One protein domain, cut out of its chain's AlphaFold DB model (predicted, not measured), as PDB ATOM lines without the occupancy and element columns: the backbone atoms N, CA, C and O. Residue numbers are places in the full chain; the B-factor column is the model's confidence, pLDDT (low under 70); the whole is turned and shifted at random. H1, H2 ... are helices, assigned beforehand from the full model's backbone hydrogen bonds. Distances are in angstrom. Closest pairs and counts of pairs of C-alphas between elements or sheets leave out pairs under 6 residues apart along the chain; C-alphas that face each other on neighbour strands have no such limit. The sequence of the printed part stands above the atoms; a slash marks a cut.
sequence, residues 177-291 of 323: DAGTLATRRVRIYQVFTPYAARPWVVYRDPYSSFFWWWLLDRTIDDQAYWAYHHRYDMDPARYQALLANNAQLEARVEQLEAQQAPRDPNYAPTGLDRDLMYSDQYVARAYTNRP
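Overview. This is residues 177 to 291 of the 323 residues of an uncharacterized protein of Verrucomicrobia bacterium (UniProt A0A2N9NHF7). A small, loosely knit helical cluster, in which H6 packs on H4 with H5 near both, has H3 beside it toward the middle of the domain, and two free-standing parts stick out from it: residues 177 to 183 and 188 to 200, with H1 and most of H2, and residues 284 to 291, with the end of H8. The long link from H6 folds back to H7, which sits near H3. The printed part has 115 residues with eight named helices, H1 to H8 in order along the chain, and no named strand; its class is all helix. It is only just compact, close to loose, with a radius of gyration of the C-alphas of 15.7 A, and spans 43 by 42 by 31 A.

Arrangement. The longest helix, H6, residues 247 to 258, touches H4, residues 220 to 229; their closest C-alphas, those of Ala 224 and Leu 249, are 5.3 A apart. Their lines stand at a steep tilt of 48 degrees, the same way. H5, residues 236 to 245, is close to H4 but not clearly touching, with the C-alphas of Ala 227 and Tyr 239 closest at 7.6 A, and runs the opposite way at a shallow tilt of 17 degrees. H5 is also close to H6 but not clearly touching; the C-alphas of Leu 243 and Glu 250 are closest, at 5.4 A. H3, residues 209 to 216, and H4 only just touch, only at the corner, with 3 pairs of C-alphas within 8 A; Leu 215 and Gln 223 have the closest C-alphas, 6.3 A. H7, residues 274 to 277, is close to H3 but not clearly touching, with the C-alphas of Phe 211 and Met 277 closest at 5.3 A. H8, residues 280 to 288, is apart from H3, H4, H5 and H6. H1, residues 178 to 181, and H2, residues 187 to 190, are both apart from H3 to H8. In H3, H4, H5, H6 and H8 every O i to N i+4 pair is within hydrogen-bond range; H1, H2 and H7 are too short for such a pair.

Along the chain. H6 measures 16.6 A from C-alpha 247 at (-0.576, 38.851, 100.155) to C-alpha 258, H5 14.3 A, H4 14.2 A, H8 12.0 A and H3 10.9 A. H1 begins at C-alpha 178, (14.984, 60.900, 107.514), and H8 ends at C-alpha 288, (-5.742, 74.007, 82.907).

Size, cuts and confidence. The C-alphas farthest apart, those of Ala 247 and Pro 291, are 44.3 A apart. The printed part has no cut. The links H2 to H3, 18 residues, and H6 to H7, 15 residues, are long. The mean pLDDT of the printed part is 83.9; residues 177 to 198 and residue 289 are under 70.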
ATOM      1  N   ASP A 177      19.722  61.144 106.260       48.34
ATOM      2  CA  ASP A 177      18.845  61.000 107.419       48.34
ATOM      3  C   ASP A 177      17.377  61.306 107.046       48.34
ATOM      4  O   ASP A 177      17.102  61.999 106.057       48.34
ATOM      5  N   ALA A 178      16.414  60.820 107.830       51.62
ATOM      6  CA  ALA A 178      14.984  60.900 107.514       51.62
ATOM      7  C   ALA A 178      14.506  62.350 107.292       51.62
ATOM      8  O   ALA A 178      13.736  62.627 106.368       51.62
ATOM      9  N   GLY A 179      15.034  63.299 108.075       58.00
ATOM     10  CA  GLY A 179      14.784  64.733 107.892       58.00
ATOM     11  C   GLY A 179      15.416  65.317 106.621       58.00
ATOM     12  O   GLY A 179      14.839  66.200 105.991       58.00
ATOM     13  N   THR A 180      16.565  64.800 106.178       50.38
ATOM     14  CA  THR A 180      17.212  65.220 104.922       50.38
ATOM     15  C   THR A 180      16.439  64.698 103.710       50.38
ATOM     16  O   THR A 180      16.205  65.441 102.751       50.38
ATOM     17  N   LEU A 181      15.967  63.447 103.783       49.81
ATOM     18  CA  LEU A 181      15.093  62.840 102.779       49.81
ATOM     19  C   LEU A 181      13.773  63.603 102.617       49.81
ATOM     20  O   LEU A 181      13.221  63.597 101.519       49.81
ATOM     21  N   ALA A 182      13.254  64.288 103.639       53.00
ATOM     22  CA  ALA A 182      12.017  65.068 103.519       53.00
ATOM     23  C   ALA A 182      12.073  66.158 102.423       53.00
ATOM     24  O   ALA A 182      11.038  66.527 101.872       53.00
ATOM     25  N   THR A 183      13.264  66.642 102.044       53.06
ATOM     26  CA  THR A 183      13.403  67.735 101.065       53.06
ATOM     27  C   THR A 183      13.542  67.248  99.611       53.06
ATOM     28  O   THR A 183      14.389  66.420  99.263       53.06
ATOM     29  N   ARG A 184      12.717  67.820  98.719       50.72
ATOM     30  CA  ARG A 184      12.511  67.405  97.310       50.72
ATOM     31  C   ARG A 184      13.789  67.308  96.457       50.72
ATOM     32  O   ARG A 184      13.803  66.595  95.459       50.72
ATOM     33  N   ARG A 185      14.856  68.034  96.818       49.19
ATOM     34  CA  ARG A 185      16.039  68.256  95.963       49.19
ATOM     35  C   ARG A 185      17.117  67.166  96.051       49.19
ATOM     36  O   ARG A 185      17.901  67.050  95.116       49.19
ATOM     37  N   VAL A 186      17.163  66.373  97.128       49.56
ATOM     38  CA  VAL A 186      18.271  65.419  97.380       49.56
ATOM     39  C   VAL A 186      17.980  64.007  96.846       49.56
ATOM     40  O   VAL A 186      18.877  63.360  96.309       49.56
ATOM     41  N   ARG A 187      16.723  63.531  96.904       54.81
ATOM     42  CA  ARG A 187      16.364  62.139  96.536       54.81
ATOM     43  C   ARG A 187      16.664  61.749  95.081       54.81
ATOM     44  O   ARG A 187      16.840  60.569  94.799       54.81
ATOM     45  N   ILE A 188      16.693  62.711  94.156       52.97
ATOM     46  CA  ILE A 188      16.776  62.447  92.706       52.97
ATOM     47  C   ILE A 188      18.153  61.905  92.282       52.97
ATOM     48  O   ILE A 188      18.236  61.172  91.301       52.97
ATOM     49  N   TYR A 189      19.230  62.211  93.015       46.56
ATOM     50  CA  TYR A 189      20.596  61.960  92.532       46.56
ATOM     51  C   TYR A 189      21.297  60.707  93.080       46.56
ATOM     52  O   TYR A 189      22.254  60.257  92.460       46.56
ATOM     53  N   GLN A 190      20.859  60.126  94.206       51.97
ATOM     54  CA  GLN A 190      21.595  59.021  94.856       51.97
ATOM     55  C   GLN A 190      21.000  57.614  94.664       51.97
ATOM     56  O   GLN A 190      21.702  56.638  94.903       51.97
ATOM     57  N   VAL A 191      19.746  57.483  94.217       54.38
ATOM     58  CA  VAL A 191      19.059  56.173  94.098       54.38
ATOM     59  C   VAL A 191      18.997  55.656  92.646       54.38
ATOM     60  O   VAL A 191      18.710  54.485  92.407       54.38
ATOM     61  N   PHE A 192      19.280  56.505  91.650       52.75
ATOM     62  CA  PHE A 192      18.852  56.297  90.258       52.75
ATOM     63  C   PHE A 192      19.966  55.945  89.251       52.75
ATOM     64  O   PHE A 192      19.900  56.328  88.085       52.75
ATOM     65  N   THR A 193      20.954  55.141  89.654       45.50
ATOM     66  CA  THR A 193      21.977  54.587  88.742       45.50
ATOM     67  C   THR A 193      22.398  53.168  89.159       45.50
ATOM     68  O   THR A 193      22.807  53.004  90.305       45.50
ATOM     69  N   PRO A 194      22.387  52.136  88.278       52.88
ATOM     70  CA  PRO A 194      21.832  52.039  86.921       52.88
ATOM     71  C   PRO A 194      20.820  50.873  86.770       52.88
ATOM     72  O   PRO A 194      21.197  49.710  86.648       52.88
ATOM     73  N   TYR A 195      19.518  51.167  86.682       48.78
ATOM     74  CA  TYR A 195      18.461  50.147  86.493       48.78
ATOM     75  C   TYR A 195      18.231  49.703  85.027       48.78
ATOM     76  O   TYR A 195      17.284  48.971  84.743       48.78
ATOM     77  N   ALA A 196      19.097  50.113  84.095       56.69
ATOM     78  CA  ALA A 196      18.868  50.055  82.643       56.69
ATOM     79  C   ALA A 196      18.644  48.650  82.036       56.69
ATOM     80  O   ALA A 196      18.147  48.552  80.918       56.69
ATOM     81  N   ALA A 197      18.990  47.572  82.746       64.00
ATOM     82  CA  ALA A 197      18.834  46.195  82.267       64.00
ATOM     83  C   ALA A 197      17.482  45.538  82.622       64.00
ATOM     84  O   ALA A 197      17.231  44.409  82.205       64.00
ATOM     85  N   ARG A 198      16.615  46.192  83.411       59.25
ATOM     86  CA  ARG A 198      15.281  45.659  83.736       59.25
ATOM     87  C   ARG A 198      14.214  46.278  82.827       59.25
ATOM     88  O   ARG A 198      14.261  47.489  82.611       59.25
ATOM     89  N   PRO A 199      13.228  45.501  82.335       73.38
ATOM     90  CA  PRO A 199      12.075  46.070  81.648       73.38
ATOM     91  C   PRO A 199      11.349  47.019  82.606       73.38
ATOM     92  O   PRO A 199      10.838  46.610  83.650       73.38
ATOM     93  N   TRP A 200      11.359  48.308  82.274       70.44
ATOM     94  CA  TRP A 200      10.733  49.348  83.075       70.44
ATOM     95  C   TRP A 200       9.231  49.355  82.775       70.44
ATOM     96  O   TRP A 200       8.804  49.630  81.655       70.44
ATOM     97  N   VAL A 201       8.419  49.005  83.772       82.88
ATOM     98  CA  VAL A 201       6.960  49.025  83.624       82.88
ATOM     99  C   VAL A 201       6.485  50.471  83.743       82.88
ATOM    100  O   VAL A 201       6.633  51.099  84.794       82.88
ATOM    101  N   VAL A 202       5.931  51.000  82.653       85.31
ATOM    102  CA  VAL A 202       5.299  52.322  82.627       85.31
ATOM    103  C   VAL A 202       3.857  52.169  83.078       85.31
ATOM    104  O   VAL A 202       3.073  51.500  82.410       85.31
ATOM    105  N   TYR A 203       3.509  52.808  84.184       91.19
ATOM    106  CA  TYR A 203       2.144  52.842  84.696       91.19
ATOM    107  C   TYR A 203       1.531  54.207  84.381       91.19
ATOM    108  O   TYR A 203       2.240  55.217  84.379       91.19
ATOM    109  N   ARG A 204       0.234  54.241  84.067       90.31
ATOM    110  CA  ARG A 204      -0.486  55.448  83.626       90.31
ATOM    111  C   ARG A 204      -1.405  56.024  84.707       90.31
ATOM    112  O   ARG A 204      -2.458  56.573  84.396       90.31
ATOM    113  N   ASP A 205      -1.012  55.898  85.970       91.94
ATOM    114  CA  ASP A 205      -1.726  56.475  87.109       91.94
ATOM    115  C   ASP A 205      -1.416  57.980  87.303       91.94
ATOM    116  O   ASP A 205      -0.363  58.460  86.878       91.94
ATOM    117  N   PRO A 206      -2.318  58.757  87.935       93.19
ATOM    118  CA  PRO A 206      -2.143  60.202  88.118       93.19
ATOM    119  C   PRO A 206      -1.153  60.575  89.240       93.19
ATOM    120  O   PRO A 206      -0.819  61.756  89.400       93.19
ATOM    121  N   TYR A 207      -0.705  59.595  90.028       94.44
ATOM    122  CA  TYR A 207       0.052  59.795  91.262       94.44
ATOM    123  C   TYR A 207       1.539  60.074  91.026       94.44
ATOM    124  O   TYR A 207       2.122  59.702  90.007       94.44
ATOM    125  N   SER A 208       2.185  60.737  91.986       92.75
ATOM    126  CA  SER A 208       3.625  60.990  91.911       92.75
ATOM    127  C   SER A 208       4.429  59.736  92.283       92.75
ATOM    128  O   SER A 208       4.072  58.993  93.197       92.75
ATOM    129  N   SER A 209       5.578  59.507  91.637       89.00
ATOM    130  CA  SER A 209       6.480  58.412  92.037       89.00
ATOM    131  C   SER A 209       6.930  58.540  93.498       89.00
ATOM    132  O   SER A 209       7.161  57.535  94.162       89.00
ATOM    133  N   PHE A 210       7.042  59.769  94.017       88.50
ATOM    134  CA  PHE A 210       7.387  60.031  95.417       88.50
ATOM    135  C   PHE A 210       6.296  59.583  96.386       88.50
ATOM    136  O   PHE A 210       6.629  59.009  97.423       88.50
ATOM    137  N   PHE A 211       5.024  59.795  96.038       93.81
ATOM    138  CA  PHE A 211       3.904  59.269  96.805       93.81
ATOM    139  C   PHE A 211       3.957  57.739  96.884       93.81
ATOM    140  O   PHE A 211       3.823  57.188  97.969       93.81
ATOM    141  N   TRP A 212       4.253  57.054  95.777       92.88
ATOM    142  CA  TRP A 212       4.383  55.594  95.775       92.88
ATOM    143  C   TRP A 212       5.490  55.076  96.700       92.88
ATOM    144  O   TRP A 212       5.264  54.124  97.442       92.88
ATOM    145  N   TRP A 213       6.655  55.730  96.725       90.69
ATOM    146  CA  TRP A 213       7.711  55.403  97.692       90.69
ATOM    147  C   TRP A 213       7.286  55.657  99.142       90.69
ATOM    148  O   TRP A 213       7.607  54.860 100.015       90.69
ATOM    149  N   TRP A 214       6.562  56.749  99.399       93.69
ATOM    150  CA  TRP A 214       6.031  57.064 100.726       93.69
ATOM    151  C   TRP A 214       4.958  56.058 101.175       93.69
ATOM    152  O   TRP A 214       4.959  55.649 102.333       93.69
ATOM    153  N   LEU A 215       4.088  55.619 100.260       94.81
ATOM    154  CA  LEU A 215       3.006  54.669 100.524       94.81
ATOM    155  C   LEU A 215       3.556  53.285 100.884       94.81
ATOM    156  O   LEU A 215       3.097  52.684 101.848       94.81
ATOM    157  N   LEU A 216       4.562  52.801 100.151       94.12
ATOM    158  CA  LEU A 216       5.212  51.511 100.424       94.12
ATOM    159  C   LEU A 216       5.955  51.477 101.775       94.12
ATOM    160  O   LEU A 216       6.215  50.396 102.297       94.12
ATOM    161  N   ASP A 217       6.257  52.646 102.342       94.62
ATOM    162  CA  ASP A 217       6.842  52.849 103.675       94.62
ATOM    163  C   ASP A 217       5.770  53.012 104.786       94.62
ATOM    164  O   ASP A 217       6.095  53.173 105.960       94.62
ATOM    165  N   ARG A 218       4.470  52.982 104.447       95.00
ATOM    166  CA  ARG A 218       3.361  52.996 105.425       95.00
ATOM    167  C   ARG A 218       2.995  51.599 105.927       95.00
ATOM    168  O   ARG A 218       3.448  50.589 105.389       95.00
ATOM    169  N   THR A 219       2.136  51.537 106.946       96.12
ATOM    170  CA  THR A 219       1.614  50.268 107.474       96.12
ATOM    171  C   THR A 219       0.736  49.545 106.446       96.12
ATOM    172  O   THR A 219       0.215  50.156 105.512       96.12
ATOM    173  N   ILE A 220       0.536  48.234 106.615       95.94
ATOM    174  CA  ILE A 220      -0.296  47.447 105.688       95.94
ATOM    175  C   ILE A 220      -1.763  47.889 105.722       95.94
ATOM    176  O   ILE A 220      -2.416  47.868 104.682       95.94
ATOM    177  N   ASP A 221      -2.262  48.343 106.874       96.00
ATOM    178  CA  ASP A 221      -3.594  48.936 106.983       96.00
ATOM    179  C   ASP A 221      -3.709  50.224 106.157       96.00
ATOM    180  O   ASP A 221      -4.627  50.324 105.348       96.00
ATOM    181  N   ASP A 222      -2.751  51.155 106.266       95.62
ATOM    182  CA  ASP A 222      -2.740  52.386 105.455       95.62
ATOM    183  C   ASP A 222      -2.683  52.074 103.951       95.62
ATOM    184  O   ASP A 222      -3.426  52.653 103.156       95.62
ATOM    185  N   GLN A 223      -1.810  51.139 103.554       96.25
ATOM    186  CA  GLN A 223      -1.650  50.729 102.158       96.25
ATOM    187  C   GLN A 223      -2.928  50.085 101.607       96.25
ATOM    188  O   GLN A 223      -3.376  50.443 100.518       96.25
ATOM    189  N   ALA A 224      -3.539  49.163 102.359       96.88
ATOM    190  CA  ALA A 224      -4.775  48.493 101.968       96.88
ATOM    191  C   ALA A 224      -5.961  49.466 101.911       96.88
ATOM    192  O   ALA A 224      -6.732  49.434 100.953       96.88
ATOM    193  N   TYR A 225      -6.091  50.358 102.894       96.62
ATOM    194  CA  TYR A 225      -7.179  51.332 102.965       96.62
ATOM    195  C   TYR A 225      -7.068  52.381 101.847       96.62
ATOM    196  O   TYR A 225      -8.049  52.676 101.160       96.62
ATOM    197  N   TRP A 226      -5.856  52.866 101.556       96.69
ATOM    198  CA  TRP A 226      -5.627  53.744 100.410       96.69
ATOM    199  C   TRP A 226      -5.889  53.036  99.069       96.69
ATOM    200  O   TRP A 226      -6.572  53.597  98.208       96.69
ATOM    201  N   ALA A 227      -5.408  51.800  98.898       96.88
ATOM    202  CA  ALA A 227      -5.609  51.018  97.676       96.88
ATOM    203  C   ALA A 227      -7.081  50.625  97.453       96.88
ATOM    204  O   ALA A 227      -7.524  50.540  96.309       96.88
ATOM    205  N   TYR A 228      -7.848  50.421  98.528       97.38
ATOM    206  CA  TYR A 228      -9.293  50.190  98.492       97.38
ATOM    207  C   TYR A 228     -10.050  51.391  97.910       97.38
ATOM    208  O   TYR A 228     -10.888  51.230  97.018       97.38
ATOM    209  N   HIS A 229      -9.725  52.600  98.377       97.19
ATOM    210  CA  HIS A 229     -10.355  53.835  97.912       97.19
ATOM    211  C   HIS A 229      -9.975  54.203  96.472       97.19
ATOM    212  O   HIS A 229     -10.850  54.579  95.695       97.19
ATOM    213  N   HIS A 230      -8.713  54.003  96.083       96.19
ATOM    214  CA  HIS A 230      -8.178  54.431  94.782       96.19
ATOM    215  C   HIS A 230      -8.128  53.333  93.712       96.19
ATOM    216  O   HIS A 230      -7.517  53.517  92.658       96.19
ATOM    217  N   ARG A 231      -8.783  52.184  93.939       95.06
ATOM    218  CA  ARG A 231      -8.756  51.022  93.028       95.06
ATOM    219  C   ARG A 231      -9.153  51.348  91.577       95.06
ATOM    220  O   ARG A 231      -8.713  50.647  90.672       95.06
ATOM    221  N   TYR A 232      -9.982  52.371  91.358       94.69
ATOM    222  CA  TYR A 232     -10.466  52.776  90.029       94.69
ATOM    223  C   TYR A 232      -9.672  53.920  89.380       94.69
ATOM    224  O   TYR A 232      -9.696  54.047  88.160       94.69
ATOM    225  N   ASP A 233      -8.961  54.722  90.175       92.88
ATOM    226  CA  ASP A 233      -8.121  55.833  89.699       92.88
ATOM    227  C   ASP A 233      -6.683  55.376  89.378       92.88
ATOM    228  O   ASP A 233      -5.910  56.074  88.717       92.88
ATOM    229  N   MET A 234      -6.314  54.192  89.869       93.88
ATOM    230  CA  MET A 234      -5.020  53.555  89.677       93.88
ATOM    231  C   MET A 234      -4.975  52.706  88.403       93.88
ATOM    232  O   MET A 234      -5.932  52.019  88.050       93.88
ATOM    233  N   ASP A 235      -3.811  52.678  87.755       95.38
ATOM    234  CA  ASP A 235      -3.514  51.737  86.676       95.38
ATOM    235  C   ASP A 235      -3.709  50.272  87.154       95.38
ATOM    236  O   ASP A 235      -3.095  49.878  88.156       95.38
ATOM    237  N   PRO A 236      -4.513  49.436  86.461       94.81
ATOM    238  CA  PRO A 236      -4.769  48.056  86.874       94.81
ATOM    239  C   PRO A 236      -3.506  47.200  87.027       94.81
ATOM    240  O   PRO A 236      -3.459  46.341  87.909       94.81
ATOM    241  N   ALA A 237      -2.466  47.443  86.221       94.50
ATOM    242  CA  ALA A 237      -1.196  46.735  86.345       94.50
ATOM    243  C   ALA A 237      -0.429  47.176  87.602       94.50
ATOM    244  O   ALA A 237       0.232  46.351  88.235       94.50
ATOM    245  N   ARG A 238      -0.543  48.451  88.014       94.31
ATOM    246  CA  ARG A 238       0.044  48.924  89.281       94.31
ATOM    247  C   ARG A 238      -0.682  48.326  90.478       94.31
ATOM    248  O   ARG A 238      -0.025  47.886  91.416       94.31
ATOM    249  N   TYR A 239      -2.010  48.250  90.417       95.56
ATOM    250  CA  TYR A 239      -2.812  47.613  91.458       95.56
ATOM    251  C   TYR A 239      -2.462  46.124  91.607       95.56
ATOM    252  O   TYR A 239      -2.181  45.665  92.712       95.56
ATOM    253  N   GLN A 240      -2.368  45.383  90.497       94.69
ATOM    254  CA  GLN A 240      -1.918  43.985  90.513       94.69
ATOM    255  C   GLN A 240      -0.490  43.832  91.054       94.69
ATOM    256  O   GLN A 240      -0.246  42.937  91.858       94.69
ATOM    257  N   ALA A 241       0.443  44.712  90.677       92.31
ATOM    258  CA  ALA A 241       1.801  44.699  91.218       92.31
ATOM    259  C   ALA A 241       1.838  44.998  92.730       92.31
ATOM    260  O   ALA A 241       2.658  44.423  93.444       92.31
ATOM    261  N   LEU A 242       0.952  45.862  93.237       93.62
ATOM    262  CA  LEU A 242       0.826  46.147  94.668       93.62
ATOM    263  C   LEU A 242       0.323  44.917  95.443       93.62
ATOM    264  O   LEU A 242       0.936  44.545  96.442       93.62
ATOM    265  N   LEU A 243      -0.725  44.243  94.947       94.38
ATOM    266  CA  LEU A 243      -1.226  42.988  95.525       94.38
ATOM    267  C   LEU A 243      -0.163  41.875  95.484       94.38
ATOM    268  O   LEU A 243       0.105  41.231  96.494       94.38
ATOM    269  N   ALA A 244       0.493  41.681  94.335       91.62
ATOM    270  CA  ALA A 244       1.474  40.612  94.131       91.62
ATOM    271  C   ALA A 244       2.722  40.745  95.020       91.62
ATOM    272  O   ALA A 244       3.337  39.738  95.369       91.62
ATOM    273  N   ASN A 245       3.093  41.969  95.412       89.06
ATOM    274  CA  ASN A 245       4.169  42.194  96.380       89.06
ATOM    275  C   ASN A 245       3.749  41.889  97.830       89.06
ATOM    276  O   ASN A 245       4.626  41.721  98.677       89.06
ATOM    277  N   ASN A 246       2.446  41.830  98.148       93.06
ATOM    278  CA  ASN A 246       1.985  41.651  99.521       93.06
ATOM    279  C   ASN A 246       0.609  40.962  99.651       93.06
ATOM    280  O   ASN A 246      -0.442  41.603  99.661       93.06
ATOM    281  N   ALA A 247       0.628  39.651  99.907       94.38
ATOM    282  CA  ALA A 247      -0.576  38.851 100.155       94.38
ATOM    283  C   ALA A 247      -1.396  39.290 101.394       94.38
ATOM    284  O   ALA A 247      -2.595  39.023 101.463       94.38
ATOM    285  N   GLN A 248      -0.791  39.975 102.377       94.31
ATOM    286  CA  GLN A 248      -1.543  40.527 103.515       94.31
ATOM    287  C   GLN A 248      -2.382  41.739 103.097       94.31
ATOM    288  O   GLN A 248      -3.490  41.916 103.602       94.31
ATOM    289  N   LEU A 249      -1.882  42.541 102.150       96.06
ATOM    290  CA  LEU A 249      -2.601  43.683 101.589       96.06
ATOM    291  C   LEU A 249      -3.830  43.205 100.807       96.06
ATOM    292  O   LEU A 249      -4.914  43.743 101.010       96.06
ATOM    293  N   GLU A 250      -3.701  42.148  99.996       96.19
ATOM    294  CA  GLU A 250      -4.835  41.520  99.300       96.19
ATOM    295  C   GLU A 250      -5.923  41.059 100.280       96.19
ATOM    296  O   GLU A 250      -7.068  41.503 100.180       96.19
ATOM    297  N   ALA A 251      -5.560  40.258 101.286       97.12
ATOM    298  CA  ALA A 251      -6.503  39.785 102.300       97.12
ATOM    299  C   ALA A 251      -7.171  40.937 103.076       97.12
ATOM    300  O   ALA A 251      -8.339  40.837 103.461       97.12
ATOM    301  N   ARG A 252      -6.456  42.047 103.303       96.56
ATOM    302  CA  ARG A 252      -6.998  43.226 103.988       96.56
ATOM    303  C   ARG A 252      -7.950  44.032 103.102       96.56
ATOM    304  O   ARG A 252      -8.986  44.477 103.590       96.56
ATOM    305  N   VAL A 253      -7.660  44.161 101.808       96.38
ATOM    306  CA  VAL A 253      -8.585  44.773 100.841       96.38
ATOM    307  C   VAL A 253      -9.841  43.915 100.664       96.38
ATOM    308  O   VAL A 253     -10.939  44.469 100.666       96.38
ATOM    309  N   GLU A 254      -9.729  42.580 100.611       96.31
ATOM    310  CA  GLU A 254     -10.904  41.691 100.587       96.31
ATOM    311  C   GLU A 254     -11.800  41.875 101.826       96.31
ATOM    312  O   GLU A 254     -13.025  41.850 101.702       96.31
ATOM    313  N   GLN A 255     -11.227  42.110 103.015       96.75
ATOM    314  CA  GLN A 255     -12.005  42.423 104.223       96.75
ATOM    315  C   GLN A 255     -12.760  43.755 104.105       96.75
ATOM    316  O   GLN A 255     -13.934  43.815 104.466       96.75
ATOM    317  N   LEU A 256     -12.120  44.809 103.585       96.44
ATOM    318  CA  LEU A 256     -12.764  46.111 103.353       96.44
ATOM    319  C   LEU A 256     -13.864  46.021 102.275       96.44
ATOM    320  O   LEU A 256     -14.896  46.688 102.371       96.44
ATOM    321  N   GLU A 257     -13.686  45.160 101.266       96.06
ATOM    322  CA  GLU A 257     -14.715  44.848 100.264       96.06
ATOM    323  C   GLU A 257     -15.889  44.063 100.862       96.06
ATOM    324  O   GLU A 257     -17.039  44.421 100.609       96.06
ATOM    325  N   ALA A 258     -15.626  43.071 101.717       97.50
ATOM    326  CA  ALA A 258     -16.664  42.321 102.425       97.50
ATOM    327  C   ALA A 258     -17.471  43.191 103.410       97.50
ATOM    328  O   ALA A 258     -18.668  42.971 103.580       97.50
ATOM    329  N   GLN A 259     -16.838  44.199 104.018       97.00
ATOM    330  CA  GLN A 259     -17.494  45.187 104.884       97.00
ATOM    331  C   GLN A 259     -18.307  46.240 104.115       97.00
ATOM    332  O   GLN A 259     -19.051  46.992 104.740       97.00
ATOM    333  N   GLN A 260     -18.166  46.319 102.784       95.25
ATOM    334  CA  GLN A 260     -18.812  47.328 101.931       95.25
ATOM    335  C   GLN A 260     -18.603  48.776 102.422       95.25
ATOM    336  O   GLN A 260     -19.494  49.618 102.302       95.25
ATOM    337  N   ALA A 261     -17.421  49.071 102.978       92.00
ATOM    338  CA  ALA A 261     -17.095  50.401 103.484       92.00
ATOM    339  C   ALA A 261     -17.293  51.476 102.387       92.00
ATOM    340  O   ALA A 261     -16.838  51.282 101.258       92.00
ATOM    341  N   PRO A 262     -17.950  52.620 102.665       94.88
ATOM    342  CA  PRO A 262     -18.128  53.668 101.664       94.88
ATOM    343  C   PRO A 262     -16.786  54.102 101.062       94.88
ATOM    344  O   PRO A 262     -15.867  54.488 101.784       94.88
ATOM    345  N   ARG A 263     -16.655  54.029  99.732       95.00
ATOM    346  CA  ARG A 263     -15.430  54.456  99.045       95.00
ATOM    347  C   ARG A 263     -15.415  55.972  98.902       95.00
ATOM    348  O   ARG A 263     -16.328  56.523  98.295       95.00
ATOM    349  N   ASP A 264     -14.363  56.617  99.398       95.75
ATOM    350  CA  ASP A 264     -14.095  58.035  99.159       95.75
ATOM    351  C   ASP A 264     -12.953  58.214  98.136       95.75
ATOM    352  O   ASP A 264     -11.793  57.990  98.486       95.75
ATOM    353  N   PRO A 265     -13.236  58.663  96.896       91.25
ATOM    354  CA  PRO A 265     -12.215  59.003  95.892       91.25
ATOM    355  C   PRO A 265     -11.317  60.193  96.281       91.25
ATOM    356  O   PRO A 265     -10.410  60.578  95.542       91.25
ATOM    357  N   ASN A 266     -11.609  60.852  97.405       94.25
ATOM    358  CA  ASN A 266     -10.843  61.967  97.948       94.25
ATOM    359  C   ASN A 266     -10.001  61.586  99.164       94.25
ATOM    360  O   ASN A 266      -9.347  62.473  99.719       94.25
ATOM    361  N   TYR A 267     -10.004  60.309  99.559       95.31
ATOM    362  CA  TYR A 267      -9.278  59.844 100.729       95.31
ATOM    363  C   TYR A 267      -7.792  60.221 100.646       95.31
ATOM    364  O   TYR A 267      -7.097  59.909  99.681       95.31
ATOM    365  N   ALA A 268      -7.287  60.861 101.694       94.75
ATOM    366  CA  ALA A 268      -5.868  61.105 101.890       94.75
ATOM    367  C   ALA A 268      -5.480  60.552 103.269       94.75
ATOM    368  O   ALA A 268      -6.192  60.820 104.243       94.75
ATOM    369  N   PRO A 269      -4.382  59.785 103.389       93.38
ATOM    370  CA  PRO A 269      -3.874  59.358 104.684       93.38
ATOM    371  C   PRO A 269      -3.570  60.557 105.589       93.38
ATOM    372  O   PRO A 269      -3.089  61.595 105.132       93.38
ATOM    373  N   THR A 270      -3.815  60.415 106.890       91.88
ATOM    374  CA  THR A 270      -3.631  61.509 107.853       91.88
ATOM    375  C   THR A 270      -2.191  62.022 107.859       91.88
ATOM    376  O   THR A 270      -1.256  61.250 108.064       91.88
ATOM    377  N   GLY A 271      -2.015  63.334 107.681       88.62
ATOM    378  CA  GLY A 271      -0.698  63.980 107.655       88.62
ATOM    379  C   GLY A 271       0.012  63.962 106.295       88.62
ATOM    380  O   GLY A 271       1.104  64.517 106.196       88.62
ATOM    381  N   LEU A 272      -0.591  63.381 105.252       91.38
ATOM    382  CA  LEU A 272      -0.173  63.590 103.866       91.38
ATOM    383  C   LEU A 272      -1.048  64.678 103.232       91.38
ATOM    384  O   LEU A 272      -2.270  64.537 103.191       91.38
ATOM    385  N   ASP A 273      -0.431  65.739 102.707       88.62
ATOM    386  CA  ASP A 273      -1.166  66.727 101.914       88.62
ATOM    387  C   ASP A 273      -1.538  66.145 100.539       88.62
ATOM    388  O   ASP A 273      -0.787  65.374  99.927       88.62
ATOM    389  N   ARG A 274      -2.744  66.466 100.068       87.19
ATOM    390  CA  ARG A 274      -3.363  65.811  98.911       87.19
ATOM    391  C   ARG A 274      -2.666  66.181  97.601       87.19
ATOM    392  O   ARG A 274      -2.703  65.398  96.655       87.19
ATOM    393  N   ASP A 275      -2.021  67.341  97.536       84.94
ATOM    394  CA  ASP A 275      -1.251  67.792  96.375       84.94
ATOM    395  C   ASP A 275       0.001  66.929  96.121       84.94
ATOM    396  O   ASP A 275       0.274  66.585  94.972       84.94
ATOM    397  N   LEU A 276       0.693  66.481  97.177       88.19
ATOM    398  CA  LEU A 276       1.865  65.594  97.113       88.19
ATOM    399  C   LEU A 276       1.542  64.202  96.542       88.19
ATOM    400  O   LEU A 276       2.421  63.518  95.999       88.19
ATOM    401  N   MET A 277       0.281  63.776  96.672       92.94
ATOM    402  CA  MET A 277      -0.212  62.488  96.186       92.94
ATOM    403  C   MET A 277      -0.173  62.415  94.653       92.94
ATOM    404  O   MET A 277       0.176  61.381  94.080       92.94
ATOM    405  N   TYR A 278      -0.487  63.523  93.979       93.19
ATOM    406  CA  TYR A 278      -0.587  63.601  92.523       93.19
ATOM    407  C   TYR A 278       0.705  64.107  91.874       93.19
ATOM    408  O   TYR A 278       1.537  64.767  92.487       93.19
ATOM    409  N   SER A 279       0.896  63.784  90.597       87.50
ATOM    410  CA  SER A 279       1.992  64.352  89.810       87.50
ATOM    411  C   SER A 279       1.733  65.827  89.473       87.50
ATOM    412  O   SER A 279       0.609  66.196  89.131       87.50
ATOM    413  N   ASP A 280       2.780  66.665  89.459       83.88
ATOM    414  CA  ASP A 280       2.698  68.086  89.066       83.88
ATOM    415  C   ASP A 280       2.005  68.261  87.699       83.88
ATOM    416  O   ASP A 280       1.273  69.223  87.486       83.88
ATOM    417  N   GLN A 281       2.179  67.300  86.778       83.25
ATOM    418  CA  GLN A 281       1.496  67.284  85.481       83.25
ATOM    419  C   GLN A 281      -0.012  67.028  85.595       83.25
ATOM    420  O   GLN A 281      -0.786  67.658  84.874       83.25
ATOM    421  N   TYR A 282      -0.447  66.118  86.470       84.62
ATOM    422  CA  TYR A 282      -1.868  65.876  86.717       84.62
ATOM    423  C   TYR A 282      -2.522  67.087  87.387       84.62
ATOM    424  O   TYR A 282      -3.564  67.551  86.930       84.62
ATOM    425  N   VAL A 283      -1.859  67.656  88.399       83.75
ATOM    426  CA  VAL A 283      -2.293  68.884  89.077       83.75
ATOM    427  C   VAL A 283      -2.400  70.037  88.072       83.75
ATOM    428  O   VAL A 283      -3.452  70.670  87.971       83.75
ATOM    429  N   ALA A 284      -1.375  70.256  87.241       83.12
ATOM    430  CA  ALA A 284      -1.410  71.253  86.175       83.12
ATOM    431  C   ALA A 284      -2.576  71.020  85.199       83.12
ATOM    432  O   ALA A 284      -3.314  71.962  84.924       83.12
ATOM    433  N   ARG A 285      -2.811  69.781  84.736       83.88
ATOM    434  CA  ARG A 285      -3.946  69.446  83.850       83.88
ATOM    435  C   ARG A 285      -5.305  69.717  84.497       83.88
ATOM    436  O   ARG A 285      -6.197  70.256  83.840       83.88
ATOM    437  N   ALA A 286      -5.464  69.387  85.779       82.00
ATOM    438  CA  ALA A 286      -6.681  69.670  86.536       82.00
ATOM    439  C   ALA A 286      -6.948  71.185  86.642       82.00
ATOM    440  O   ALA A 286      -8.096  71.621  86.531       82.00
ATOM    441  N   TYR A 287      -5.899  72.004  86.775       77.88
ATOM    442  CA  TYR A 287      -6.022  73.463  86.753       77.88
ATOM    443  C   TYR A 287      -6.205  74.052  85.342       77.88
ATOM    444  O   TYR A 287      -6.986  74.993  85.200       77.88
ATOM    445  N   THR A 288      -5.573  73.510  84.291       80.06
ATOM    446  CA  THR A 288      -5.742  74.007  82.907       80.06
ATOM    447  C   THR A 288      -7.096  73.657  82.295       80.06
ATOM    448  O   THR A 288      -7.552  74.371  81.409       80.06
ATOM    449  N   ASN A 289      -7.769  72.610  82.786       69.81
ATOM    450  CA  ASN A 289      -9.145  72.273  82.397       69.81
ATOM    451  C   ASN A 289     -10.207  73.217  82.992       69.81
ATOM    452  O   ASN A 289     -11.395  73.069  82.699       69.81
ATOM    453  N   ARG A 290      -9.822  74.212  83.807       70.81
ATOM    454  CA  ARG A 290     -10.739  75.303  84.160       70.81
ATOM    455  C   ARG A 290     -11.141  76.041  82.878       70.81
ATOM    456  O   ARG A 290     -10.262  76.320  82.064       70.81
ATOM    457  N   PRO A 291     -12.430  76.395  82.691       71.94
ATOM    458  CA  PRO A 291     -12.885  77.074  81.482       71.94
ATOM    459  C   PRO A 291     -12.064  78.342  81.288       71.94
ATOM    460  O   PRO A 291     -12.142  79.275  82.099       71.94
TER     461      PRO A 291